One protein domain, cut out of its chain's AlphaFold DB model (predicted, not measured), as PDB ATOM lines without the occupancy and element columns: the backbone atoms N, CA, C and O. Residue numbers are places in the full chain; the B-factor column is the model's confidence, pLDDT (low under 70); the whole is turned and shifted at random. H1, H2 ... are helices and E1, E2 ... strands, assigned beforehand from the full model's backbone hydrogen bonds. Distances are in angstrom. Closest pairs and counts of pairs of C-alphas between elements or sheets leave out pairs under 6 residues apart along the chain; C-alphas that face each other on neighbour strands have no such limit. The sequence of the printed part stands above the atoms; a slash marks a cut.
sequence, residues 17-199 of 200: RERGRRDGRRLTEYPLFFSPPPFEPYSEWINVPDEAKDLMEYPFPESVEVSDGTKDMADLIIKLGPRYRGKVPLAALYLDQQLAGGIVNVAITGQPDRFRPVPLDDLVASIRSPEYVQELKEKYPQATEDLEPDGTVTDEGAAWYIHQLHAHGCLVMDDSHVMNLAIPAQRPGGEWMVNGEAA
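AT A GLANCE: This is residues 17 to 199 of the 200 residues of an uncharacterized protein of Streptomyces sp. DvalAA-14 (UniProt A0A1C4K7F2). Helices H5 and H8 lie side by side as the core, with the strand hairpin E5-E6 packed on them and a longer hairpin, E3-E4, beside E6. H6 packs on H8, the small strand pair E1-E2 lies where H5 begins, H1 and H3 lie far out, and residues 61 to 70 stick out. The printed part has 183 residues with eight named helices and six named strands, in the order H1 H2 E1 H3 H4 E2 H5 E3 E4 H6 H7 H8 E5 E6. The class is mixed, and each of the three sheets is an antiparallel pair. The whole is compact, with a radius of gyration of the C-alphas of 17.4 A and spans of 51 by 45 by 36 A.

HOW THE PARTS SIT: E3, residues 103 to 108, and E4, residues 111 to 119, form an antiparallel hairpin; N 104 and O 118 are 2.9 A apart, within hydrogen-bond range. E4 bends by 71 degrees at residue 114. E6, residues 179 to 183, comes closest to E3 at the C-alphas of Met 179 and Val 106, 4.7 A apart. E5, residues 171 to 173, forms an antiparallel hairpin with E6, N 180 and O 172 being 2.8 A apart. H8, residues 155 to 167, touches H5, residues 90 to 100, at a shallow tilt of 21 degrees, opposite ways; their closest C-alphas, Ala 159 and Leu 99, are 6.2 A apart. H6, residues 120 to 127, touches residues 155 to 158 of H8 alone, closest at C-alphas 124 and 158, 6.0 A. H7, residues 130 to 139, is apart from H8. H4, residues 68 to 80, only just touches H5, with 3 pairs of C-alphas within 8 A, about perpendicular at 77 degrees; the closest C-alphas, Ile 77 and Leu 93, are 7.7 A apart. E1, residues 45 to 47, and E2, residues 87 to 89, are antiparallel, with N 46 and O 88 2.8 A apart. H3, residues 50 to 53, is close to H4 but not clearly touching, at C-alphas 52 and 78, 6.7 A. H1, residues 17 to 29, and H2, residues 31 to 34, are likewise close but not clearly touching, at C-alphas 27 and 34, 5.9 A. Every O i to N i+4 pair is within hydrogen-bond range in H1, H4, H5, H6, H7 and H8; H2 and H3 are too short for one.

IN THESE COORDINATES: H1 begins at C-alpha 17, (150.272, 174.778, 118.203), and measures 18.4 A; H4 measures 18.4 A, H8 18.1 A and E4 19.8 A. E6 ends at C-alpha 183, (167.756, 164.799, 131.778).

THE WHOLE: The printed part has no cut. The links H3 to H4 and H7 to H8 are long. Mean pLDDT of the printed part is 78.6; 45 residues are under 70, among them 50 to 66 and 139 to 153.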
ATOM      1  N   ARG A  17     149.800 176.165 118.372       79.69
ATOM      2  CA  ARG A  17     150.272 174.778 118.203       79.69
ATOM      3  C   ARG A  17     151.575 174.690 117.412       79.69
ATOM      4  O   ARG A  17     152.459 173.921 117.779       79.69
ATOM      5  N   GLU A  18     151.699 175.440 116.319       80.81
ATOM      6  CA  GLU A  18     152.932 175.483 115.522       80.81
ATOM      7  C   GLU A  18     154.091 176.095 116.321       80.81
ATOM      8  O   GLU A  18     155.211 175.589 116.246       80.81
ATOM      9  N   ARG A  19     153.818 177.121 117.136       77.88
ATOM     10  CA  ARG A  19     154.790 177.711 118.061       77.88
ATOM     11  C   ARG A  19     155.233 176.707 119.122       77.88
ATOM     12  O   ARG A  19     156.421 176.440 119.217       77.88
ATOM     13  N   GLY A  20     154.289 176.050 119.800       72.44
ATOM     14  CA  GLY A  20     154.595 175.020 120.796       72.44
ATOM     15  C   GLY A  20     155.398 173.844 120.228       72.44
ATOM     16  O   GLY A  20     156.292 173.334 120.893       72.44
ATOM     17  N   ARG A  21     155.158 173.450 118.968       76.19
ATOM     18  CA  ARG A  21     155.981 172.434 118.284       76.19
ATOM     19  C   ARG A  21     157.410 172.907 118.022       76.19
ATOM     20  O   ARG A  21     158.334 172.111 118.160       76.19
ATOM     21  N   ARG A  22     157.599 174.166 117.613       74.12
ATOM     22  CA  ARG A  22     158.940 174.739 117.400       74.12
ATOM     23  C   ARG A  22     159.698 174.879 118.713       74.12
ATOM     24  O   ARG A  22     160.868 174.523 118.759       74.12
ATOM     25  N   ASP A  23     159.024 175.348 119.755       72.38
ATOM     26  CA  ASP A  23     159.619 175.521 121.079       72.38
ATOM     27  C   ASP A  23     159.973 174.158 121.695       72.38
ATOM     28  O   ASP A  23     161.070 173.992 122.216       72.38
ATOM     29  N   GLY A  24     159.115 173.144 121.524       68.31
ATOM     30  CA  GLY A  24     159.407 171.766 121.929       68.31
ATOM     31  C   GLY A  24     160.632 171.176 121.224       68.31
ATOM     32  O   GLY A  24     161.517 170.658 121.890       68.31
ATOM     33  N   ARG A  25     160.741 171.319 119.894       71.75
ATOM     34  CA  ARG A  25     161.935 170.857 119.154       71.75
ATOM     35  C   ARG A  25     163.212 171.549 119.620       71.75
ATOM     36  O   ARG A  25     164.232 170.897 119.785       71.75
ATOM     37  N   ARG A  26     163.145 172.858 119.868       73.50
ATOM     38  CA  ARG A  26     164.284 173.639 120.366       73.50
ATOM     39  C   ARG A  26     164.763 173.159 121.734       73.50
ATOM     40  O   ARG A  26     165.968 173.052 121.929       73.50
ATOM     41  N   LEU A  27     163.834 172.835 122.635       72.50
ATOM     42  CA  LEU A  27     164.151 172.255 123.941       72.50
ATOM     43  C   LEU A  27     164.788 170.868 123.820       72.50
ATOM     44  O   LEU A  27     165.700 170.567 124.575       72.50
ATOM     45  N   THR A  28     164.348 170.044 122.868       71.25
ATOM     46  CA  THR A  28     164.947 168.719 122.651       71.25
ATOM     47  C   THR A  28     166.346 168.805 122.043       71.25
ATOM     48  O   THR A  28     167.223 168.041 122.424       71.25
ATOM     49  N   GLU A  29     166.565 169.713 121.092       73.31
ATOM     50  CA  GLU A  29     167.845 169.795 120.384       73.31
ATOM     51  C   GLU A  29     168.926 170.547 121.188       73.31
ATOM     52  O   GLU A  29     170.093 170.168 121.125       73.31
ATOM     53  N   TYR A  30     168.559 171.599 121.941       79.19
ATOM     54  CA  TYR A  30     169.506 172.495 122.633       79.19
ATOM     55  C   TYR A  30     168.994 172.929 124.013       79.19
ATOM     56  O   TYR A  30     168.772 174.122 124.254       79.19
ATOM     57  N   PRO A  31     168.784 171.979 124.932       83.06
ATOM     58  CA  PRO A  31     168.087 172.237 126.186       83.06
ATOM     59  C   PRO A  31     168.767 173.294 127.056       83.06
ATOM     60  O   PRO A  31     168.075 174.175 127.564       83.06
ATOM     61  N   LEU A  32     170.102 173.277 127.154       86.56
ATOM     62  CA  LEU A  32     170.856 174.233 127.971       86.56
ATOM     63  C   LEU A  32     170.565 175.704 127.619       86.56
ATOM     64  O   LEU A  32     170.576 176.557 128.497       86.56
ATOM     65  N   PHE A  33     170.283 176.011 126.350       84.12
ATOM     66  CA  PHE A  33     170.063 177.389 125.893       84.12
ATOM     67  C   PHE A  33     168.637 177.876 126.126       84.12
ATOM     68  O   PHE A  33     168.403 179.067 126.326       84.12
ATOM     69  N   PHE A  34     167.666 176.972 126.002       83.69
ATOM     70  CA  PHE A  34     166.244 177.319 126.027       83.69
ATOM     71  C   PHE A  34     165.601 177.089 127.394       83.69
ATOM     72  O   PHE A  34     164.543 177.652 127.671       83.69
ATOM     73  N   SER A  35     166.230 176.272 128.232       87.50
ATOM     74  CA  SER A  35     165.807 175.968 129.589       87.50
ATOM     75  C   SER A  35     167.056 175.638 130.401       87.50
ATOM     76  O   SER A  35     167.271 174.462 130.649       87.50
ATOM     77  N   PRO A  36     167.912 176.609 130.768       89.62
ATOM     78  CA  PRO A  36     169.136 176.325 131.518       89.62
ATOM     79  C   PRO A  36     168.825 175.630 132.854       89.62
ATOM     80  O   PRO A  36     167.743 175.844 133.412       89.62
ATOM     81  N   PRO A  37     169.724 174.766 133.353       90.31
ATOM     82  CA  PRO A  37     169.574 174.155 134.666       90.31
ATOM     83  C   PRO A  37     169.717 175.217 135.769       90.31
ATOM     84  O   PRO A  37     170.337 176.259 135.535       90.31
ATOM     85  N   PRO A  38     169.142 174.983 136.960       91.50
ATOM     86  CA  PRO A  38     169.057 175.983 138.024       91.50
ATOM     87  C   PRO A  38     170.361 176.123 138.836       91.50
ATOM     88  O   PRO A  38     170.305 176.302 140.043       91.50
ATOM     89  N   PHE A  39     171.526 176.049 138.188       94.00
ATOM     90  CA  PHE A  39     172.833 176.184 138.844       94.00
ATOM     91  C   PHE A  39     173.525 177.487 138.430       94.00
ATOM     92  O   PHE A  39     173.382 177.947 137.290       94.00
ATOM     93  N   GLU A  40     174.299 178.067 139.344       94.31
ATOM     94  CA  GLU A  40     175.020 179.333 139.170       94.31
ATOM     95  C   GLU A  40     175.917 179.346 137.916       94.31
ATOM     96  O   GLU A  40     175.848 180.312 137.152       94.31
ATOM     97  N   PRO A  41     176.663 178.278 137.565       94.25
ATOM     98  CA  PRO A  41     177.487 178.272 136.352       94.25
ATOM     99  C   PRO A  41     176.715 178.438 135.025       94.25
ATOM    100  O   PRO A  41     177.335 178.611 133.971       94.25
ATOM    101  N   TYR A  42     175.377 178.387 135.048       93.88
ATOM    102  CA  TYR A  42     174.508 178.608 133.886       93.88
ATOM    103  C   TYR A  42     173.714 179.915 133.943       93.88
ATOM    104  O   TYR A  42     172.953 180.190 133.007       93.88
ATOM    105  N   SER A  43     173.868 180.739 134.985       91.94
ATOM    106  CA  SER A  43     173.261 182.076 135.006       91.94
ATOM    107  C   SER A  43     173.977 183.048 134.071       91.94
ATOM    108  O   SER A  43     173.366 184.003 133.587       91.94
ATOM    109  N   GLU A  44     175.251 182.787 133.773       91.12
ATOM    110  CA  GLU A  44     176.091 183.629 132.926       91.12
ATOM    111  C   GLU A  44     176.555 182.908 131.659       91.12
ATOM    112  O   GLU A  44     176.978 181.750 131.673       91.12
ATOM    113  N   TRP A  45     176.470 183.628 130.538       92.81
ATOM    114  CA  TRP A  45     176.785 183.134 129.203       92.81
ATOM    115  C   TRP A  45     177.626 184.159 128.455       92.81
ATOM    116  O   TRP A  45     177.223 185.314 128.292       92.81
ATOM    117  N   ILE A  46     178.768 183.717 127.944       90.31
ATOM    118  CA  ILE A  46     179.688 184.543 127.173       90.31
ATOM    119  C   ILE A  46     179.345 184.393 125.694       90.31
ATOM    120  O   ILE A  46     179.366 183.291 125.145       90.31
ATOM    121  N   ASN A  47     179.011 185.503 125.037       87.62
ATOM    122  CA  ASN A  47     178.747 185.501 123.602       87.62
ATOM    123  C   ASN A  47     180.073 185.543 122.838       87.62
ATOM    124  O   ASN A  47     180.888 186.435 123.058       87.62
ATOM    125  N   VAL A  48     180.251 184.607 121.911       82.75
ATOM    126  CA  VAL A  48     181.373 184.580 120.975       82.75
ATOM    127  C   VAL A  48     180.978 185.416 119.757       82.75
ATOM    128  O   VAL A  48     179.969 185.086 119.120       82.75
ATOM    129  N   PRO A  49     181.710 186.501 119.440       73.12
ATOM    130  CA  PRO A  49     181.433 187.322 118.267       73.12
ATOM    131  C   PRO A  49     181.395 186.476 116.992       73.12
ATOM    132  O   PRO A  49     182.201 185.562 116.836       73.12
ATOM    133  N   ASP A  50     180.488 186.790 116.066       61.81
ATOM    134  CA  ASP A  50     180.406 186.076 114.783       61.81
ATOM    135  C   ASP A  50     181.707 186.210 113.972       61.81
ATOM    136  O   ASP A  50     182.125 185.256 113.330       61.81
ATOM    137  N   GLU A  51     182.397 187.347 114.086       59.41
ATOM    138  CA  GLU A  51     183.712 187.605 113.475       59.41
ATOM    139  C   GLU A  51     184.812 186.699 114.052       59.41
ATOM    140  O   GLU A  51     185.722 186.297 113.337       59.41
ATOM    141  N   ALA A  52     184.692 186.308 115.325       54.56
ATOM    142  CA  ALA A  52     185.614 185.386 115.983       54.56
ATOM    143  C   ALA A  52     185.320 183.910 115.657       54.56
ATOM    144  O   ALA A  52     186.096 183.040 116.032       54.56
ATOM    145  N   LYS A  53     184.211 183.595 114.965       51.25
ATOM    146  CA  LYS A  53     183.919 182.218 114.519       51.25
ATOM    147  C   LYS A  53     184.792 181.781 113.342       51.25
ATOM    148  O   LYS A  53     185.030 180.587 113.206       51.25
ATOM    149  N   ASP A  54     185.262 182.735 112.536       47.00
ATOM    150  CA  ASP A  54     186.147 182.498 111.383       47.00
ATOM    151  C   ASP A  54     187.628 182.752 111.704       47.00
ATOM    152  O   ASP A  54     188.506 182.495 110.879       47.00
ATOM    153  N   LEU A  55     187.923 183.247 112.905       49.19
ATOM    154  CA  LEU A  55     189.266 183.592 113.332       49.19
ATOM    155  C   LEU A  55     189.743 182.610 114.409       49.19
ATOM    156  O   LEU A  55     189.209 182.577 115.512       49.19
ATOM    157  N   MET A  56     190.802 181.852 114.106       49.09
ATOM    158  CA  MET A  56     191.645 181.242 115.146       49.09
ATOM    159  C   MET A  56     192.595 182.270 115.796       49.09
ATOM    160  O   MET A  56     193.347 181.911 116.694       49.09
ATOM    161  N   GLU A  57     192.572 183.535 115.353       50.34
ATOM    162  CA  GLU A  57     193.394 184.633 115.877       50.34
ATOM    163  C   GLU A  57     192.520 185.757 116.472       50.34
ATOM    164  O   GLU A  57     191.546 186.207 115.880       50.34
ATOM    165  N   TYR A  58     192.875 186.200 117.675       52.25
ATOM    166  CA  TYR A  58     192.134 187.103 118.569       52.25
ATOM    167  C   TYR A  58     191.341 188.277 117.961       52.25
ATOM    168  O   TYR A  58     191.859 189.008 117.121       52.25
ATOM    169  N   PRO A  59     190.174 188.629 118.548       54.22
ATOM    170  CA  PRO A  59     189.407 189.830 118.202       54.22
ATOM    171  C   PRO A  59     189.879 191.110 118.930       54.22
ATOM    172  O   PRO A  59     189.094 192.045 119.096       54.22
ATOM    173  N   PHE A  60     191.127 191.178 119.412       55.56
ATOM    174  CA  PHE A  60     191.679 192.426 119.958       55.56
ATOM    175  C   PHE A  60     192.527 193.132 118.895       55.56
ATOM    176  O   PHE A  60     193.297 192.472 118.200       55.56
ATOM    177  N   PRO A  61     192.445 194.469 118.776       56.06
ATOM    178  CA  PRO A  61     193.423 195.225 118.001       56.06
ATOM    179  C   PRO A  61     194.836 194.920 118.520       56.06
ATOM    180  O   PRO A  61     195.033 194.892 119.734       56.06
ATOM    181  N   GLU A  62     195.825 194.774 117.629       55.38
ATOM    182  CA  GLU A  62     197.244 194.512 117.973       55.38
ATOM    183  C   GLU A  62     197.838 195.504 118.999       55.38
ATOM    184  O   GLU A  62     198.881 195.253 119.594       55.38
ATOM    185  N   SER A  63     197.174 196.642 119.219       52.31
ATOM    186  CA  SER A  63     197.568 197.701 120.146       52.31
ATOM    187  C   SER A  63     197.159 197.488 121.609       52.31
ATOM    188  O   SER A  63     197.494 198.332 122.442       52.31
ATOM    189  N   VAL A  64     196.428 196.422 121.950       63.03
ATOM    190  CA  VAL A  64     195.996 196.161 123.333       63.03
ATOM    191  C   VAL A  64     196.943 195.162 123.997       63.03
ATOM    192  O   VAL A  64     196.966 193.983 123.649       63.03
ATOM    193  N   GLU A  65     197.704 195.617 124.996       59.72
ATOM    194  CA  GLU A  65     198.448 194.721 125.889       59.72
ATOM    195  C   GLU A  65     197.460 193.964 126.781       59.72
ATOM    196  O   GLU A  65     196.944 194.477 127.776       59.72
ATOM    197  N   VAL A  66     197.160 192.733 126.385       67.62
ATOM    198  CA  VAL A  66     196.298 191.811 127.122       67.62
ATOM    199  C   VAL A  66     197.178 190.825 127.888       67.62
ATOM    200  O   VAL A  66     198.143 190.299 127.328       67.62
ATOM    201  N   SER A  67     196.848 190.573 129.159       77.50
ATOM    202  CA  SER A  67     197.561 189.583 129.975       77.50
ATOM    203  C   SER A  67     197.448 188.179 129.376       77.50
ATOM    204  O   SER A  67     196.412 187.849 128.794       77.50
ATOM    205  N   ASP A  68     198.468 187.340 129.558       77.00
ATOM    206  CA  ASP A  68     198.487 185.979 128.999       77.00
ATOM    207  C   ASP A  68     197.287 185.138 129.470       77.00
ATOM    208  O   ASP A  68     196.656 184.465 128.667       77.00
ATOM    209  N   GLY A  69     196.844 185.283 130.725       76.44
ATOM    210  CA  GLY A  69     195.651 184.572 131.208       76.44
ATOM    211  C   GLY A  69     194.333 185.051 130.581       76.44
ATOM    212  O   GLY A  69     193.389 184.280 130.433       76.44
ATOM    213  N   THR A  70     194.242 186.327 130.190       77.75
ATOM    214  CA  THR A  70     193.080 186.836 129.439       77.75
ATOM    215  C   THR A  70     193.105 186.359 127.996       77.75
ATOM    216  O   THR A  70     192.039 186.170 127.411       77.75
ATOM    217  N   LYS A  71     194.308 186.152 127.448       78.44
ATOM    218  CA  LYS A  71     194.471 185.459 126.185       78.44
ATOM    219  C   LYS A  71     193.926 184.041 126.329       78.44
ATOM    220  O   LYS A  71     192.820 183.800 125.860       78.44
ATOM    221  N   ASP A  72     194.573 183.162 127.081       81.88
ATOM    222  CA  ASP A  72     194.188 181.743 127.166       81.88
ATOM    223  C   ASP A  72     192.669 181.514 127.350       81.88
ATOM    224  O   ASP A  72     192.069 180.646 126.715       81.88
ATOM    225  N   MET A  73     192.012 182.358 128.156       83.06
ATOM    226  CA  MET A  73     190.555 182.361 128.320       83.06
ATOM    227  C   MET A  73     189.773 182.659 127.026       83.06
ATOM    228  O   MET A  73     188.781 181.992 126.736       83.06
ATOM    229  N   ALA A  74     190.156 183.673 126.254       82.94
ATOM    230  CA  ALA A  74     189.493 184.003 124.998       82.94
ATOM    231  C   ALA A  74     189.731 182.936 123.919       82.94
ATOM    232  O   ALA A  74     188.775 182.595 123.223       82.94
ATOM    233  N   ASP A  75     190.938 182.367 123.819       83.88
ATOM    234  CA  ASP A  75     191.200 181.229 122.922       83.88
ATOM    235  C   ASP A  75     190.310 180.041 123.273       83.88
ATOM    236  O   ASP A  75     189.692 179.433 122.395       83.88
ATOM    237  N   LEU A  76     190.167 179.750 124.568       86.25
ATOM    238  CA  LEU A  76     189.258 178.719 125.042       86.25
ATOM    239  C   LEU A  76     187.802 179.023 124.653       86.25
ATOM    240  O   LEU A  76     187.099 178.160 124.124       86.25
ATOM    241  N   ILE A  77     187.335 180.253 124.868       88.44
ATOM    242  CA  ILE A  77     185.972 180.668 124.508       88.44
ATOM    243  C   ILE A  77     185.734 180.534 122.997       88.44
ATOM    244  O   ILE A  77     184.684 180.031 122.591       88.44
ATOM    245  N   ILE A  78     186.698 180.936 122.164       85.88
ATOM    246  CA  ILE A  78     186.639 180.793 120.702       85.88
ATOM    247  C   ILE A  78     186.600 179.308 120.325       85.88
ATOM    248  O   ILE A  78     185.713 178.894 119.575       85.88
ATOM    249  N   LYS A  79     187.469 178.481 120.924       85.81
ATOM    250  CA  LYS A  79     187.506 177.022 120.725       85.81
ATOM    251  C   LYS A  79     186.170 176.365 121.073       85.81
ATOM    252  O   LYS A  79     185.708 175.482 120.347       85.81
ATOM    253  N   LEU A  80     185.535 176.765 122.175       87.12
ATOM    254  CA  LEU A  80     184.252 176.214 122.626       87.12
ATOM    255  C   LEU A  80     183.055 176.786 121.851       87.12
ATOM    256  O   LEU A  80     182.035 176.105 121.714       87.12
ATOM    257  N   GLY A  81     183.176 177.997 121.308       86.56
ATOM    258  CA  GLY A  81     182.119 178.746 120.633       86.56
ATOM    259  C   GLY A  81     181.264 177.922 119.667       86.56
ATOM    260  O   GLY A  81     180.048 177.869 119.867       86.56
ATOM    261  N   PRO A  82     181.839 177.235 118.664       83.31
ATOM    262  CA  PRO A  82     181.077 176.415 117.722       83.31
ATOM    263  C   PRO A  82     180.187 175.359 118.397       83.31
ATOM    264  O   PRO A  82     179.024 175.202 118.021       83.31
ATOM    265  N   ARG A  83     180.685 174.700 119.454       83.62
ATOM    266  CA  ARG A  83     179.955 173.649 120.192       83.62
ATOM    267  C   ARG A  83     178.768 174.217 120.951       83.62
ATOM    268  O   ARG A  83     177.686 173.635 120.953       83.62
ATOM    269  N   TYR A  84     178.955 175.396 121.530       86.62
ATOM    270  CA  TYR A  84     177.912 176.096 122.265       86.62
ATOM    271  C   TYR A  84     177.219 177.177 121.427       86.62
ATOM    272  O   TYR A  84     176.676 178.139 121.963       86.62
ATOM    273  N   ARG A  85     177.205 177.047 120.094       84.75
ATOM    274  CA  ARG A  85     176.441 177.929 119.189       84.75
ATOM    275  C   ARG A  85     176.747 179.421 119.361       84.75
ATOM    276  O   ARG A  85     175.878 180.275 119.184       84.75
ATOM    277  N   GLY A  86     177.991 179.729 119.701       86.12
ATOM    278  CA  GLY A  86     178.475 181.075 119.970       86.12
ATOM    279  C   GLY A  86     178.006 181.659 121.301       86.12
ATOM    280  O   GLY A  86     178.110 182.865 121.480       86.12
ATOM    281  N   LYS A  87     177.481 180.855 122.233       89.75
ATOM    282  CA  LYS A  87     177.225 181.283 123.613       89.75
ATOM    283  C   LYS A  87     177.737 180.237 124.585       89.75
ATOM    284  O   LYS A  87     177.083 179.225 124.792       89.75
ATOM    285  N   VAL A  88     178.895 180.475 125.176       92.06
ATOM    286  CA  VAL A  88     179.554 179.525 126.075       92.06
ATOM    287  C   VAL A  88     179.106 179.812 127.516       92.06
ATOM    288  O   VAL A  88     179.276 180.946 127.966       92.06
ATOM    289  N   PRO A  89     178.508 178.851 128.246       94.94
ATOM    290  CA  PRO A  89     178.185 179.036 129.662       94.94
ATOM    291  C   PRO A  89     179.457 178.966 130.514       94.94
ATOM    292  O   PRO A  89     180.393 178.251 130.147       94.94
ATOM    293  N   LEU A  90     179.483 179.623 131.681       94.56
ATOM    294  CA  LEU A  90     180.619 179.500 132.612       94.56
ATOM    295  C   LEU A  90     180.885 178.039 133.009       94.56
ATOM    296  O   LEU A  90     182.040 177.629 133.093       94.56
ATOM    297  N   ALA A  91     179.828 177.230 133.137       95.69
ATOM    298  CA  ALA A  91     179.919 175.784 133.351       95.69
ATOM    299  C   ALA A  91     180.865 175.078 132.363       95.69
ATOM    300  O   ALA A  91     181.603 174.170 132.738       95.69
ATOM    301  N   ALA A  92     180.871 175.498 131.093       94.88
ATOM    302  CA  ALA A  92     181.737 174.902 130.083       94.88
ATOM    303  C   ALA A  92     183.212 175.273 130.288       94.88
ATOM    304  O   ALA A  92     184.075 174.462 129.975       94.88
ATOM    305  N   LEU A  93     183.508 176.452 130.841       94.12
ATOM    306  CA  LEU A  93     184.880 176.854 131.159       94.12
ATOM    307  C   LEU A  93     185.424 176.063 132.351       94.12
ATOM    308  O   LEU A  93     186.544 175.567 132.300       94.12
ATOM    309  N   TYR A  94     184.620 175.889 133.400       94.81
ATOM    310  CA  TYR A  94     185.000 175.055 134.543       94.81
ATOM    311  C   TYR A  94     185.164 173.583 134.160       94.81
ATOM    312  O   TYR A  94     186.061 172.905 134.662       94.81
ATOM    313  N   LEU A  95     184.320 173.088 133.252       95.00
ATOM    314  CA  LEU A  95     184.471 171.750 132.695       95.00
ATOM    315  C   LEU A  95     185.801 171.615 131.946       95.00
ATOM    316  O   LEU A  95     186.529 170.659 132.193       95.00
ATOM    317  N   ASP A  96     186.146 172.575 131.090       93.81
ATOM    318  CA  ASP A  96     187.418 172.546 130.363       93.81
ATOM    319  C   ASP A  96     188.625 172.576 131.316       93.81
ATOM    320  O   ASP A  96     189.552 171.786 131.157       93.81
ATOM    321  N   GLN A  97     188.566 173.367 132.394       92.38
ATOM    322  CA  GLN A  97     189.602 173.366 133.434       92.38
ATOM    323  C   GLN A  97     189.788 171.990 134.095       92.38
ATOM    324  O   GLN A  97     190.921 171.574 134.338       92.38
ATOM    325  N   GLN A  98     188.700 171.263 134.376       93.62
ATOM    326  CA  GLN A  98     188.779 169.897 134.916       93.62
ATOM    327  C   GLN A  98     189.380 168.913 133.909       93.62
ATOM    328  O   GLN A  98     190.209 168.078 134.272       93.62
ATOM    329  N   LEU A  99     189.001 169.039 132.635       91.38
ATOM    330  CA  LEU A  99     189.521 168.209 131.551       91.38
ATOM    331  C   LEU A  99     191.017 168.450 131.330       91.38
ATOM    332  O   LEU A  99     191.779 167.489 131.275       91.38
ATOM    333  N   ALA A 100     191.451 169.710 131.304       89.94
ATOM    334  CA  ALA A 100     192.860 170.088 131.230       89.94
ATOM    335  C   ALA A 100     193.656 169.618 132.462       89.94
ATOM    336  O   ALA A 100     194.827 169.259 132.352       89.94
ATOM    337  N   GLY A 101     193.012 169.574 133.633       89.31
ATOM    338  CA  GLY A 101     193.568 168.988 134.854       89.31
ATOM    339  C   GLY A 101     193.602 167.454 134.867       89.31
ATOM    340  O   GLY A 101     194.163 166.874 135.796       89.31
ATOM    341  N   GLY A 102     193.002 166.789 133.873       89.19
ATOM    342  CA  GLY A 102     192.961 165.331 133.741       89.19
ATOM    343  C   GLY A 102     192.075 164.615 134.764       89.19
ATOM    344  O   GLY A 102     192.106 163.386 134.839       89.19
ATOM    345  N   ILE A 103     191.291 165.344 135.565       92.38
ATOM    346  CA  ILE A 103     190.415 164.782 136.600       92.38
ATOM    347  C   ILE A 103     189.057 165.465 136.525       92.38
ATOM    348  O   ILE A 103     188.950 166.676 136.693       92.38
ATOM    349  N   VAL A 104     188.009 164.661 136.361       91.38
ATOM    350  CA  VAL A 104     186.624 165.126 136.349       91.38
ATOM    351  C   VAL A 104     185.931 164.680 137.629       91.38
ATOM    352  O   VAL A 104     185.902 163.492 137.958       91.38
ATOM    353  N   ASN A 105     185.349 165.624 138.363       93.69
ATOM    354  CA  ASN A 105     184.576 165.317 139.562       93.69
ATOM    355  C   ASN A 105     183.168 164.897 139.154       93.69
ATOM    356  O   ASN A 105     182.391 165.724 138.695       93.69
ATOM    357  N   VAL A 106     182.831 163.617 139.318       91.25
ATOM    358  CA  VAL A 106     181.527 163.069 138.921       91.25
ATOM    359  C   VAL A 106     180.706 162.734 140.159       91.25
ATOM    360  O   VAL A 106     181.195 162.047 141.058       91.25
ATOM    361  N   ALA A 107     179.459 163.187 140.210       91.12
ATOM    362  CA  ALA A 107     178.548 162.880 141.304       91.12
ATOM    363  C   ALA A 107     178.276 161.373 141.417       91.12
ATOM    364  O   ALA A 107     178.220 160.640 140.425       91.12
ATOM    365  N   ILE A 108     178.074 160.896 142.645       86.62
ATOM    366  CA  ILE A 108     177.665 159.514 142.896       86.62
ATOM    367  C   ILE A 108     176.136 159.461 142.876       86.62
ATOM    368  O   ILE A 108     175.472 160.094 143.693       86.62
ATOM    369  N   THR A 109     175.558 158.680 141.960       77.75
ATOM    370  CA  THR A 109     174.098 158.536 141.850       77.75
ATOM    371  C   THR A 109     173.479 158.113 143.188       77.75
ATOM    372  O   THR A 109     173.906 157.132 143.797       77.75
ATOM    373  N   GLY A 110     172.472 158.863 143.649       75.75
ATOM    374  CA  GLY A 110     171.816 158.661 144.947       75.75
ATOM    375  C   GLY A 110     172.580 159.208 146.163       75.75
ATOM    376  O   GLY A 110     172.140 158.996 147.290       75.75
ATOM    377  N   GLN A 111     173.719 159.882 145.966       81.62
ATOM    378  CA  GLN A 111     174.476 160.587 147.008       81.62
ATOM    379  C   GLN A 111     174.876 161.984 146.496       81.62
ATOM    380  O   GLN A 111     176.039 162.179 146.145       81.62
ATOM    381  N   PRO A 112     173.937 162.949 146.433       67.81
ATOM    382  CA  PRO A 112     174.159 164.255 145.800       67.81
ATOM    383  C   PRO A 112     175.304 165.059 146.437       67.81
ATOM    384  O   PRO A 112     176.040 165.734 145.731       67.81
ATOM    385  N   ASP A 113     175.542 164.902 147.743       79.94
ATOM    386  CA  ASP A 113     176.627 165.596 148.456       79.94
ATOM    387  C   ASP A 113     178.014 164.958 148.255       79.94
ATOM    388  O   ASP A 113     178.993 165.336 148.905       79.94
ATOM    389  N   ARG A 114     178.116 163.913 147.424       87.38
ATOM    390  CA  ARG A 114     179.358 163.168 147.220       87.38
ATOM    391  C   ARG A 114     179.696 163.061 145.750       87.38
ATOM    392  O   ARG A 114     178.885 162.671 144.914       87.38
ATOM    393  N   PHE A 115     180.970 163.276 145.472       92.12
ATOM    394  CA  PHE A 115     181.548 163.064 144.161       92.12
ATOM    395  C   PHE A 115     182.705 162.075 144.234       92.12
ATOM    396  O   PHE A 115     183.292 161.817 145.290       92.12
ATOM    397  N   ARG A 116     183.027 161.513 143.076       91.69
ATOM    398  CA  ARG A 116     184.213 160.712 142.838       91.69
ATOM    399  C   ARG A 116     185.080 161.448 141.815       91.69
ATOM    400  O   ARG A 116     184.582 161.712 140.721       91.69
ATOM    401  N   PRO A 117     186.350 161.748 142.126       92.62
ATOM    402  CA  PRO A 117     187.292 162.187 141.108       92.62
ATOM    403  C   PRO A 117     187.554 161.016 140.157       92.62
ATOM    404  O   PRO A 117     187.913 159.920 140.595       92.62
ATOM    405  N   VAL A 118     187.325 161.229 138.868       90.31
ATOM    406  CA  VAL A 118     187.533 160.235 137.816       90.31
ATOM    407  C   VAL A 118     188.639 160.753 136.899       90.31
ATOM    408  O   VAL A 118     188.474 161.837 136.335       90.31
ATOM    409  N   PRO A 119     189.758 160.024 136.745       90.62
ATOM    410  CA  PRO A 119     190.759 160.350 135.737       90.62
ATOM    411  C   PRO A 119     190.124 160.418 134.348       90.62
ATOM    412  O   PRO A 119     189.275 159.586 134.014       90.62
ATOM    413  N   LEU A 120     190.533 161.391 133.533       85.62
ATOM    414  CA  LEU A 120     190.010 161.540 132.175       85.62
ATOM    415  C   LEU A 120     190.203 160.241 131.383       85.62
ATOM    416  O   LEU A 120     189.243 159.751 130.797       85.62
ATOM    417  N   ASP A 121     191.375 159.617 131.481       82.25
ATOM    418  CA  ASP A 121     191.703 158.340 130.837       82.25
ATOM    419  C   ASP A 121     190.696 157.224 131.165       82.25
ATOM    420  O   ASP A 121     190.294 156.463 130.281       82.25
ATOM    421  N   ASP A 122     190.231 157.150 132.416       83.56
ATOM    422  CA  ASP A 122     189.252 156.151 132.861       83.56
ATOM    423  C   ASP A 122     187.854 156.446 132.297       83.56
ATOM    424  O   ASP A 122     187.113 155.538 131.891       83.56
ATOM    425  N   LEU A 123     187.478 157.728 132.248       78.62
ATOM    426  CA  LEU A 123     186.218 158.168 131.652       78.62
ATOM    427  C   LEU A 123     186.205 157.880 130.145       78.62
ATOM    428  O   LEU A 123     185.222 157.377 129.602       78.62
ATOM    429  N   VAL A 124     187.336 158.115 129.488       75.56
ATOM    430  CA  VAL A 124     187.566 157.830 128.075       75.56
ATOM    431  C   VAL A 124     187.504 156.347 127.789       75.56
ATOM    432  O   VAL A 124     186.789 155.941 126.877       75.56
ATOM    433  N   ALA A 125     188.192 155.524 128.577       74.12
ATOM    434  CA  ALA A 125     188.135 154.074 128.441       74.12
ATOM    435  C   ALA A 125     186.691 153.552 128.537       74.12
ATOM    436  O   ALA A 125     186.307 152.658 127.786       74.12
ATOM    437  N   SER A 126     185.874 154.161 129.401       70.69
ATOM    438  CA  SER A 126     184.458 153.814 129.560       70.69
ATOM    439  C   SER A 126     183.611 154.201 128.338       70.69
ATOM    440  O   SER A 126     182.731 153.445 127.934       70.69
ATOM    441  N   ILE A 127     183.896 155.351 127.714       65.44
ATOM    442  CA  ILE A 127     183.217 155.826 126.492       65.44
ATOM    443  C   ILE A 127     183.686 155.051 125.246       65.44
ATOM    444  O   ILE A 127     182.924 154.885 124.298       65.44
ATOM    445  N   ARG A 128     184.916 154.525 125.251       66.62
ATOM    446  CA  ARG A 128     185.511 153.736 124.158       66.62
ATOM    447  C   ARG A 128     185.002 152.288 124.064       66.62
ATOM    448  O   ARG A 128     185.531 151.536 123.249       66.62
ATOM    449  N   SER A 129     184.010 151.869 124.860       67.25
ATOM    450  CA  SER A 129     183.405 150.536 124.694       67.25
ATOM    451  C   SER A 129     182.930 150.372 123.239       67.25
ATOM    452  O   SER A 129     182.117 151.178 122.776       67.25
ATOM    453  N   PRO A 130     183.429 149.360 122.499       65.19
ATOM    454  CA  PRO A 130     183.065 149.143 121.099       65.19
ATOM    455  C   PRO A 130     181.553 149.032 120.898       65.19
ATOM    456  O   PRO A 130     181.008 149.543 119.921       65.19
ATOM    457  N   GLU A 131     180.872 148.415 121.863       69.75
ATOM    458  CA  GLU A 131     179.423 148.254 121.886       69.75
ATOM    459  C   GLU A 131     178.711 149.609 122.003       69.75
ATOM    460  O   GLU A 131     177.767 149.882 121.261       69.75
ATOM    461  N   TYR A 132     179.196 150.485 122.888       66.19
ATOM    462  CA  TYR A 132     178.629 151.817 123.102       66.19
ATOM    463  C   TYR A 132     178.871 152.755 121.911       66.19
ATOM    464  O   TYR A 132     177.963 153.463 121.475       66.19
ATOM    465  N   VAL A 133     180.077 152.727 121.334       64.38
ATOM    466  CA  VAL A 133     180.422 153.517 120.141       64.38
ATOM    467  C   VAL A 133     179.555 153.119 118.948       64.38
ATOM    468  O   VAL A 133     179.109 153.981 118.187       64.38
ATOM    469  N   GLN A 134     179.289 151.825 118.781       67.25
ATOM    470  CA  GLN A 134     178.434 151.338 117.707       67.25
ATOM    471  C   GLN A 134     176.972 151.768 117.897       67.25
ATOM    472  O   GLN A 134     176.359 152.266 116.952       67.25
ATOM    473  N   GLU A 135     176.444 151.694 119.121       68.00
ATOM    474  CA  GLU A 135     175.102 152.200 119.442       68.00
ATOM    475  C   GLU A 135     174.975 153.718 119.194       68.00
ATOM    476  O   GLU A 135     173.966 154.191 118.660       68.00
ATOM    477  N   LEU A 136     176.011 154.490 119.538       62.53
ATOM    478  CA  LEU A 136     176.087 155.930 119.280       62.53
ATOM    479  C   LEU A 136     176.072 156.251 117.784       62.53
ATOM    480  O   LEU A 136     175.292 157.107 117.364       62.53
ATOM    481  N   LYS A 137     176.885 155.549 116.983       67.12
ATOM    482  CA  LYS A 137     176.936 155.718 115.520       67.12
ATOM    483  C   LYS A 137     175.585 155.431 114.863       67.12
ATOM    484  O   LYS A 137     175.200 156.116 113.920       67.12
ATOM    485  N   GLU A 138     174.842 154.452 115.378       70.12
ATOM    486  CA  GLU A 138     173.508 154.111 114.876       70.12
ATOM    487  C   GLU A 138     172.441 155.149 115.256       70.12
ATOM    488  O   GLU A 138     171.583 155.483 114.436       70.12
ATOM    489  N   LYS A 139     172.476 155.680 116.486       59.88
ATOM    490  CA  LYS A 139     171.468 156.639 116.975       59.88
ATOM    491  C   LYS A 139     171.742 158.087 116.570       59.88
ATOM    492  O   LYS A 139     170.791 158.848 116.377       59.88
ATOM    493  N   TYR A 140     173.008 158.477 116.455       58.16
ATOM    494  CA  TYR A 140     173.438 159.861 116.242       58.16
ATOM    495  C   TYR A 140     174.595 159.945 115.231       58.16
ATOM    496  O   TYR A 140     175.672 160.428 115.581       58.16
ATOM    497  N   PRO A 141     174.391 159.530 113.967       58.38
ATOM    498  CA  PRO A 141     175.470 159.442 112.980       58.38
ATOM    499  C   PRO A 141     176.223 160.771 112.802       58.38
ATOM    500  O   PRO A 141     177.451 160.783 112.806       58.38
ATOM    501  N   GLN A 142     175.502 161.896 112.788       51.38
ATOM    502  CA  GLN A 142     176.066 163.248 112.687       51.38
ATOM    503  C   GLN A 142     176.922 163.695 113.887       51.38
ATOM    504  O   GLN A 142     177.686 164.642 113.769       51.38
ATOM    505  N   ALA A 143     176.774 163.068 115.059       48.03
ATOM    506  CA  ALA A 143     177.578 163.384 116.244       48.03
ATOM    507  C   ALA A 143     178.866 162.550 116.309       48.03
ATOM    508  O   ALA A 143     179.723 162.813 117.145       48.03
ATOM    509  N   THR A 144     178.985 161.545 115.438       54.09
ATOM    510  CA  THR A 144     180.076 160.564 115.419       54.09
ATOM    511  C   THR A 144     180.965 160.658 114.179       54.09
ATOM    512  O   THR A 144     181.839 159.813 114.011       54.09
ATOM    513  N   GLU A 145     180.742 161.650 113.307       55.50
ATOM    514  CA  GLU A 145     181.544 161.872 112.089       55.50
ATOM    515  C   GLU A 145     183.028 162.114 112.406       55.50
ATOM    516  O   GLU A 145     183.886 161.684 111.641       55.50
ATOM    517  N   ASP A 146     183.316 162.695 113.574       51.53
ATOM    518  CA  ASP A 146     184.670 162.998 114.048       51.53
ATOM    519  C   ASP A 146     185.281 161.875 114.923       51.53
ATOM    520  O   ASP A 146     186.358 162.046 115.494       51.53
ATOM    521  N   LEU A 147     184.613 160.718 115.085       55.47
ATOM    522  CA  LEU A 147     185.219 159.553 115.750       55.47
ATOM    523  C   LEU A 147     186.228 158.884 114.814       55.47
ATOM    524  O   LEU A 147     185.829 158.301 113.801       55.47
ATOM    525  N   GLU A 148     187.505 158.867 115.208       55.47
ATOM    526  CA  GLU A 148     188.557 158.126 114.504       55.47
ATOM    527  C   GLU A 148     188.134 156.659 114.245       55.47
ATOM    528  O   GLU A 148     187.561 155.990 115.121       55.47
ATOM    529  N   PRO A 149     188.387 156.124 113.036       48.19
ATOM    530  CA  PRO A 149     187.922 154.803 112.614       48.19
ATOM    531  C   PRO A 149     188.550 153.632 113.386       48.19
ATOM    532  O   PRO A 149     188.044 152.513 113.281       48.19
ATOM    533  N   ASP A 150     189.604 153.862 114.172       53.75
ATOM    534  CA  ASP A 150     190.279 152.848 114.991       53.75
ATOM    535  C   ASP A 150     189.813 152.802 116.462       53.75
ATOM    536  O   ASP A 150     190.253 151.940 117.224       53.75
ATOM    537  N   GLY A 151     188.897 153.690 116.867       53.75
ATOM    538  CA  GLY A 151     188.373 153.752 118.235       53.75
ATOM    539  C   GLY A 151     189.332 154.362 119.266       53.75
ATOM    540  O   GLY A 151     189.027 154.340 120.463       53.75
ATOM    541  N   THR A 152     190.474 154.926 118.849       55.53
ATOM    542  CA  THR A 152     191.379 155.640 119.758       55.53
ATOM    543  C   THR A 152     190.931 157.092 119.950       55.53
ATOM    544  O   THR A 152     191.236 157.994 119.183       55.53
ATOM    545  N   VAL A 153     190.167 157.340 121.015       61.78
ATOM    546  CA  VAL A 153     189.738 158.699 121.387       61.78
ATOM    547  C   VAL A 153     190.869 159.409 122.131       61.78
ATOM    548  O   VAL A 153     191.003 159.196 123.329       61.78
ATOM    549  N   THR A 154     191.684 160.232 121.471       71.38
ATOM    550  CA  THR A 154     192.704 161.072 122.144       71.38
ATOM    551  C   THR A 154     192.109 161.884 123.303       71.38
ATOM    552  O   THR A 154     190.900 162.103 123.341       71.38
ATOM    553  N   ASP A 155     192.927 162.379 124.234       71.12
ATOM    554  CA  ASP A 155     192.444 163.210 125.354       71.12
ATOM    555  C   ASP A 155     191.693 164.457 124.855       71.12
ATOM    556  O   ASP A 155     190.689 164.878 125.428       71.12
ATOM    557  N   GLU A 156     192.119 165.007 123.716       75.06
ATOM    558  CA  GLU A 156     191.404 166.092 123.047       75.06
ATOM    559  C   GLU A 156     190.059 165.628 122.464       75.06
ATOM    560  O   GLU A 156     189.044 166.306 122.640       75.06
ATOM    561  N   GLY A 157     190.012 164.452 121.831       75.12
ATOM    562  CA  GLY A 157     188.760 163.839 121.379       75.12
ATOM    563  C   GLY A 157     187.814 163.527 122.542       75.12
ATOM    564  O   GLY A 157     186.603 163.676 122.435       75.12
ATOM    565  N   ALA A 158     188.349 163.155 123.697       76.62
ATOM    566  CA  ALA A 158     187.583 162.886 124.900       76.62
ATOM    567  C   ALA A 158     186.939 164.139 125.477       76.62
ATOM    568  O   ALA A 158     185.729 164.170 125.712       76.62
ATOM    569  N   ALA A 159     187.752 165.180 125.665       83.31
ATOM    570  CA  ALA A 159     187.286 166.491 126.077       83.31
ATOM    571  C   ALA A 159     186.194 166.997 125.123       83.31
ATOM    572  O   ALA A 159     185.160 167.510 125.561       83.31
ATOM    573  N   TRP A 160     186.369 166.753 123.821       82.69
ATOM    574  CA  TRP A 160     185.368 167.043 122.803       82.69
ATOM    575  C   TRP A 160     184.033 166.325 123.063       82.69
ATOM    576  O   TRP A 160     182.997 166.996 123.112       82.69
ATOM    577  N   TYR A 161     184.034 165.007 123.304       80.19
ATOM    578  CA  TYR A 161     182.806 164.247 123.597       80.19
ATOM    579  C   TYR A 161     182.115 164.727 124.866       80.19
ATOM    580  O   TYR A 161     180.892 164.867 124.903       80.19
ATOM    581  N   ILE A 162     182.887 165.004 125.912       87.38
ATOM    582  CA  ILE A 162     182.341 165.428 127.201       87.38
ATOM    583  C   ILE A 162     181.675 166.799 127.062       87.38
ATOM    584  O   ILE A 162     180.554 166.989 127.537       87.38
ATOM    585  N   HIS A 163     182.294 167.732 126.332       89.50
ATOM    586  CA  HIS A 163     181.653 169.001 126.002       89.50
ATOM    587  C   HIS A 163     180.416 168.837 125.125       89.50
ATOM    588  O   HIS A 163     179.474 169.610 125.283       89.50
ATOM    589  N   GLN A 164     180.379 167.856 124.227       84.81
ATOM    590  CA  GLN A 164     179.193 167.586 123.419       84.81
ATOM    591  C   GLN A 164     178.033 167.070 124.284       84.81
ATOM    592  O   GLN A 164     176.923 167.597 124.204       84.81
ATOM    593  N   LEU A 165     178.293 166.108 125.175       86.56
ATOM    594  CA  LEU A 165     177.310 165.619 126.149       86.56
ATOM    595  C   LEU A 165     176.810 166.745 127.061       86.56
ATOM    596  O   LEU A 165     175.609 166.848 127.321       86.56
ATOM    597  N   HIS A 166     177.719 167.612 127.505       91.56
ATOM    598  CA  HIS A 166     177.372 168.799 128.272       91.56
ATOM    599  C   HIS A 166     176.501 169.761 127.453       91.56
ATOM    600  O   HIS A 166     175.408 170.101 127.887       91.56
ATOM    601  N   ALA A 167     176.898 170.129 126.231       88.62
ATOM    602  CA  ALA A 167     176.142 171.024 125.350       88.62
ATOM    603  C   ALA A 167     174.707 170.533 125.064       88.62
ATOM    604  O   ALA A 167     173.782 171.343 124.936       88.62
ATOM    605  N   HIS A 168     174.507 169.213 125.010       84.31
ATOM    606  CA  HIS A 168     173.194 168.582 124.853       84.31
ATOM    607  C   HIS A 168     172.408 168.409 126.162       84.31
ATOM    608  O   HIS A 168     171.283 167.914 126.128       84.31
ATOM    609  N   GLY A 169     172.946 168.836 127.305       86.88
ATOM    610  CA  GLY A 169     172.286 168.734 128.606       86.88
ATOM    611  C   GLY A 169     172.202 167.307 129.155       86.88
ATOM    612  O   GLY A 169     171.402 167.055 130.048       86.88
ATOM    613  N   CYS A 170     172.995 166.371 128.626       87.25
ATOM    614  CA  CYS A 170     173.138 165.025 129.194       87.25
ATOM    615  C   CYS A 170     174.030 165.043 130.441       87.25
ATOM    616  O   CYS A 170     173.909 164.187 131.319       87.25
ATOM    617  N   LEU A 171     174.930 166.024 130.497       90.88
ATOM    618  CA  LEU A 171     175.769 166.324 131.641       90.88
ATOM    619  C   LEU A 171     175.550 167.774 132.057       90.88
ATOM    620  O   LEU A 171     175.504 168.655 131.199       90.88
ATOM    621  N   VAL A 172     175.451 168.020 133.359       93.38
ATOM    622  CA  VAL A 172     175.391 169.377 133.918       93.38
ATOM    623  C   VAL A 172     176.324 169.519 135.109       93.38
ATOM    624  O   VAL A 172     176.588 168.546 135.810       93.38
ATOM    625  N   MET A 173     176.818 170.728 135.327       94.81
ATOM    626  CA  MET A 173     177.698 171.079 136.429       94.81
ATOM    627  C   MET A 173     176.907 171.786 137.531       94.81
ATOM    628  O   MET A 173     176.210 172.753 137.251       94.81
ATOM    629  N   ASP A 174     176.998 171.323 138.772       93.75
ATOM    630  CA  ASP A 174     176.373 172.034 139.893       93.75
ATOM    631  C   ASP A 174     177.242 173.190 140.420       93.75
ATOM    632  O   ASP A 174     178.339 173.459 139.922       93.75
ATOM    633  N   ASP A 175     176.749 173.870 141.453       93.75
ATOM    634  CA  ASP A 175     177.418 175.009 142.095       93.75
ATOM    635  C   ASP A 175     178.748 174.630 142.773       93.75
ATOM    636  O   ASP A 175     179.580 175.489 143.050       93.75
ATOM    637  N   SER A 176     178.977 173.338 143.035       92.69
ATOM    638  CA  SER A 176     180.249 172.816 143.560       92.69
ATOM    639  C   SER A 176     181.200 172.359 142.450       92.69
ATOM    640  O   SER A 176     182.220 171.722 142.723       92.69
ATOM    641  N   HIS A 177     180.879 172.682 141.196       93.31
ATOM    642  CA  HIS A 177     181.587 172.250 140.000       93.31
ATOM    643  C   HIS A 177     181.642 170.724 139.833       93.31
ATOM    644  O   HIS A 177     182.579 170.192 139.235       93.31
ATOM    645  N   VAL A 178     180.654 169.990 140.345       93.00
ATOM    646  CA  VAL A 178     180.564 168.541 140.155       93.00
ATOM    647  C   VAL A 178     179.711 168.242 138.925       93.00
ATOM    648  O   VAL A 178     178.656 168.831 138.701       93.00
ATOM    649  N   MET A 179     180.188 167.311 138.102       93.62
ATOM    650  CA  MET A 179     179.492 166.827 136.919       93.62
ATOM    651  C   MET A 179     178.432 165.800 137.303       93.62
ATOM    652  O   MET A 179     178.714 164.778 137.933       93.62
ATOM    653  N   ASN A 180     177.211 166.052 136.861       91.44
ATOM    654  CA  ASN A 180     176.038 165.256 137.154       91.44
ATOM    655  C   ASN A 180     175.413 164.716 135.865       91.44
ATOM    656  O   ASN A 180     175.402 165.397 134.836       91.44
ATOM    657  N   LEU A 181     174.835 163.514 135.935       89.44
ATOM    658  CA  LEU A 181     173.978 163.016 134.862       89.44
ATOM    659  C   LEU A 181     172.666 163.785 134.888       89.44
ATOM    660  O   LEU A 181     172.044 163.917 135.944       89.44
ATOM    661  N   ALA A 182     172.229 164.251 133.725       88.06
ATOM    662  CA  ALA A 182     171.042 165.073 133.620       88.06
ATOM    663  C   ALA A 182     170.089 164.603 132.528       88.06
ATOM    664  O   ALA A 182     170.481 164.083 131.483       88.06
ATOM    665  N   ILE A 183     168.805 164.833 132.783       86.94
ATOM    666  CA  ILE A 183     167.756 164.799 131.778       86.94
ATOM    667  C   ILE A 183     167.157 166.205 131.726       86.94
ATOM    668  O   ILE A 183     166.639 166.691 132.739       86.94
ATOM    669  N   PRO A 184     167.196 166.864 130.560       86.88
ATOM    670  CA  PRO A 184     166.674 168.208 130.420       86.88
ATOM    671  C   PRO A 184     165.153 168.250 130.537       86.88
ATOM    672  O   PRO A 184     164.445 167.274 130.251       86.88
ATOM    673  N   ALA A 185     164.644 169.435 130.873       83.69
ATOM    674  CA  ALA A 185     163.219 169.714 130.888       83.69
ATOM    675  C   ALA A 185     162.580 169.410 129.519       83.69
ATOM    676  O   ALA A 185     162.902 170.010 128.495       83.69
ATOM    677  N   GLN A 186     161.605 168.500 129.506       79.31
ATOM    678  CA  GLN A 186     160.933 168.051 128.275       79.31
ATOM    679  C   GLN A 186     159.862 169.033 127.764       79.31
ATOM    680  O   GLN A 186     159.269 168.842 126.701       79.31
ATOM    681  N   ARG A 187     159.561 170.076 128.541       79.56
ATOM    682  CA  ARG A 187     158.562 171.103 128.225       79.56
ATOM    683  C   ARG A 187     159.000 172.457 128.789       79.56
ATOM    684  O   ARG A 187     159.715 172.469 129.788       79.56
ATOM    685  N   PRO A 188     158.538 173.584 128.218       76.06
ATOM    686  CA  PRO A 188     158.808 174.903 128.784       76.06
ATOM    687  C   PRO A 188     158.355 174.978 130.249       76.06
ATOM    688  O   PRO A 188     157.211 174.630 130.549       76.06
ATOM    689  N   GLY A 189     159.247 175.411 131.144       77.56
ATOM    690  CA  GLY A 189     158.992 175.463 132.589       77.56
ATOM    691  C   GLY A 189     158.928 174.094 133.280       77.56
ATOM    692  O   GLY A 189     158.393 173.998 134.377       77.56
ATOM    693  N   GLY A 190     159.391 173.026 132.622       82.31
ATOM    694  CA  GLY A 190     159.644 171.744 133.272       82.31
ATOM    695  C   GLY A 190     160.924 171.775 134.107       82.31
ATOM    696  O   GLY A 190     161.756 172.662 133.944       82.31
ATOM    697  N   GLU A 191     161.071 170.785 134.977       87.56
ATOM    698  CA  GLU A 191     162.242 170.629 135.838       87.56
ATOM    699  C   GLU A 191     163.338 169.840 135.119       87.56
ATOM    700  O   GLU A 191     163.063 168.981 134.270       87.56
ATOM    701  N   TRP A 192     164.582 170.145 135.469       90.00
ATOM    702  CA  TRP A 192     165.720 169.296 135.148       90.00
ATOM    703  C   TRP A 192     165.744 168.121 136.112       90.00
ATOM    704  O   TRP A 192     165.547 168.313 137.307       90.00
ATOM    705  N   MET A 193     166.012 166.921 135.607       88.00
ATOM    706  CA  MET A 193     166.291 165.776 136.469       88.00
ATOM    707  C   MET A 193     167.797 165.587 136.533       88.00
ATOM    708  O   MET A 193     168.419 165.366 135.500       88.00
ATOM    709  N   VAL A 194     168.376 165.649 137.722       87.19
ATOM    710  CA  VAL A 194     169.809 165.518 137.972       87.19
ATOM    711  C   VAL A 194     170.015 164.319 138.888       87.19
ATOM    712  O   VAL A 194     169.404 164.223 139.946       87.19
ATOM    713  N   ASN A 195     170.795 163.335 138.437       84.19
ATOM    714  CA  ASN A 195     171.005 162.045 139.112       84.19
ATOM    715  C   ASN A 195     169.715 161.315 139.552       84.19
ATOM    716  O   ASN A 195     169.745 160.508 140.480       84.19
ATOM    717  N   GLY A 196     168.594 161.564 138.869       79.25
ATOM    718  CA  GLY A 196     167.291 160.963 139.175       79.25
ATOM    719  C   GLY A 196     166.380 161.800 140.078       79.25
ATOM    720  O   GLY A 196     165.246 161.387 140.312       79.25
ATOM    721  N   GLU A 197     166.816 162.980 140.520       83.56
ATOM    722  CA  GLU A 197     166.043 163.903 141.360       83.56
ATOM    723  C   GLU A 197     165.757 165.211 140.620       83.56
ATOM    724  O   GLU A 197     166.500 165.595 139.720       83.56
ATOM    725  N   ALA A 198     164.656 165.888 140.946       85.06
ATOM    726  CA  ALA A 198     164.368 167.193 140.357       85.06
ATOM    727  C   ALA A 198     165.366 168.227 140.896       85.06
ATOM    728  O   ALA A 198     165.517 168.361 142.108       85.06
ATOM    729  N   ALA A 199     166.034 168.952 140.001       82.75
ATOM    730  CA  ALA A 199     166.916 170.046 140.378       82.75
ATOM    731  C   ALA A 199     166.084 171.226 140.888       82.75
ATOM    732  O   ALA A 199     165.119 171.638 140.234       82.75
TER     733      ALA A 199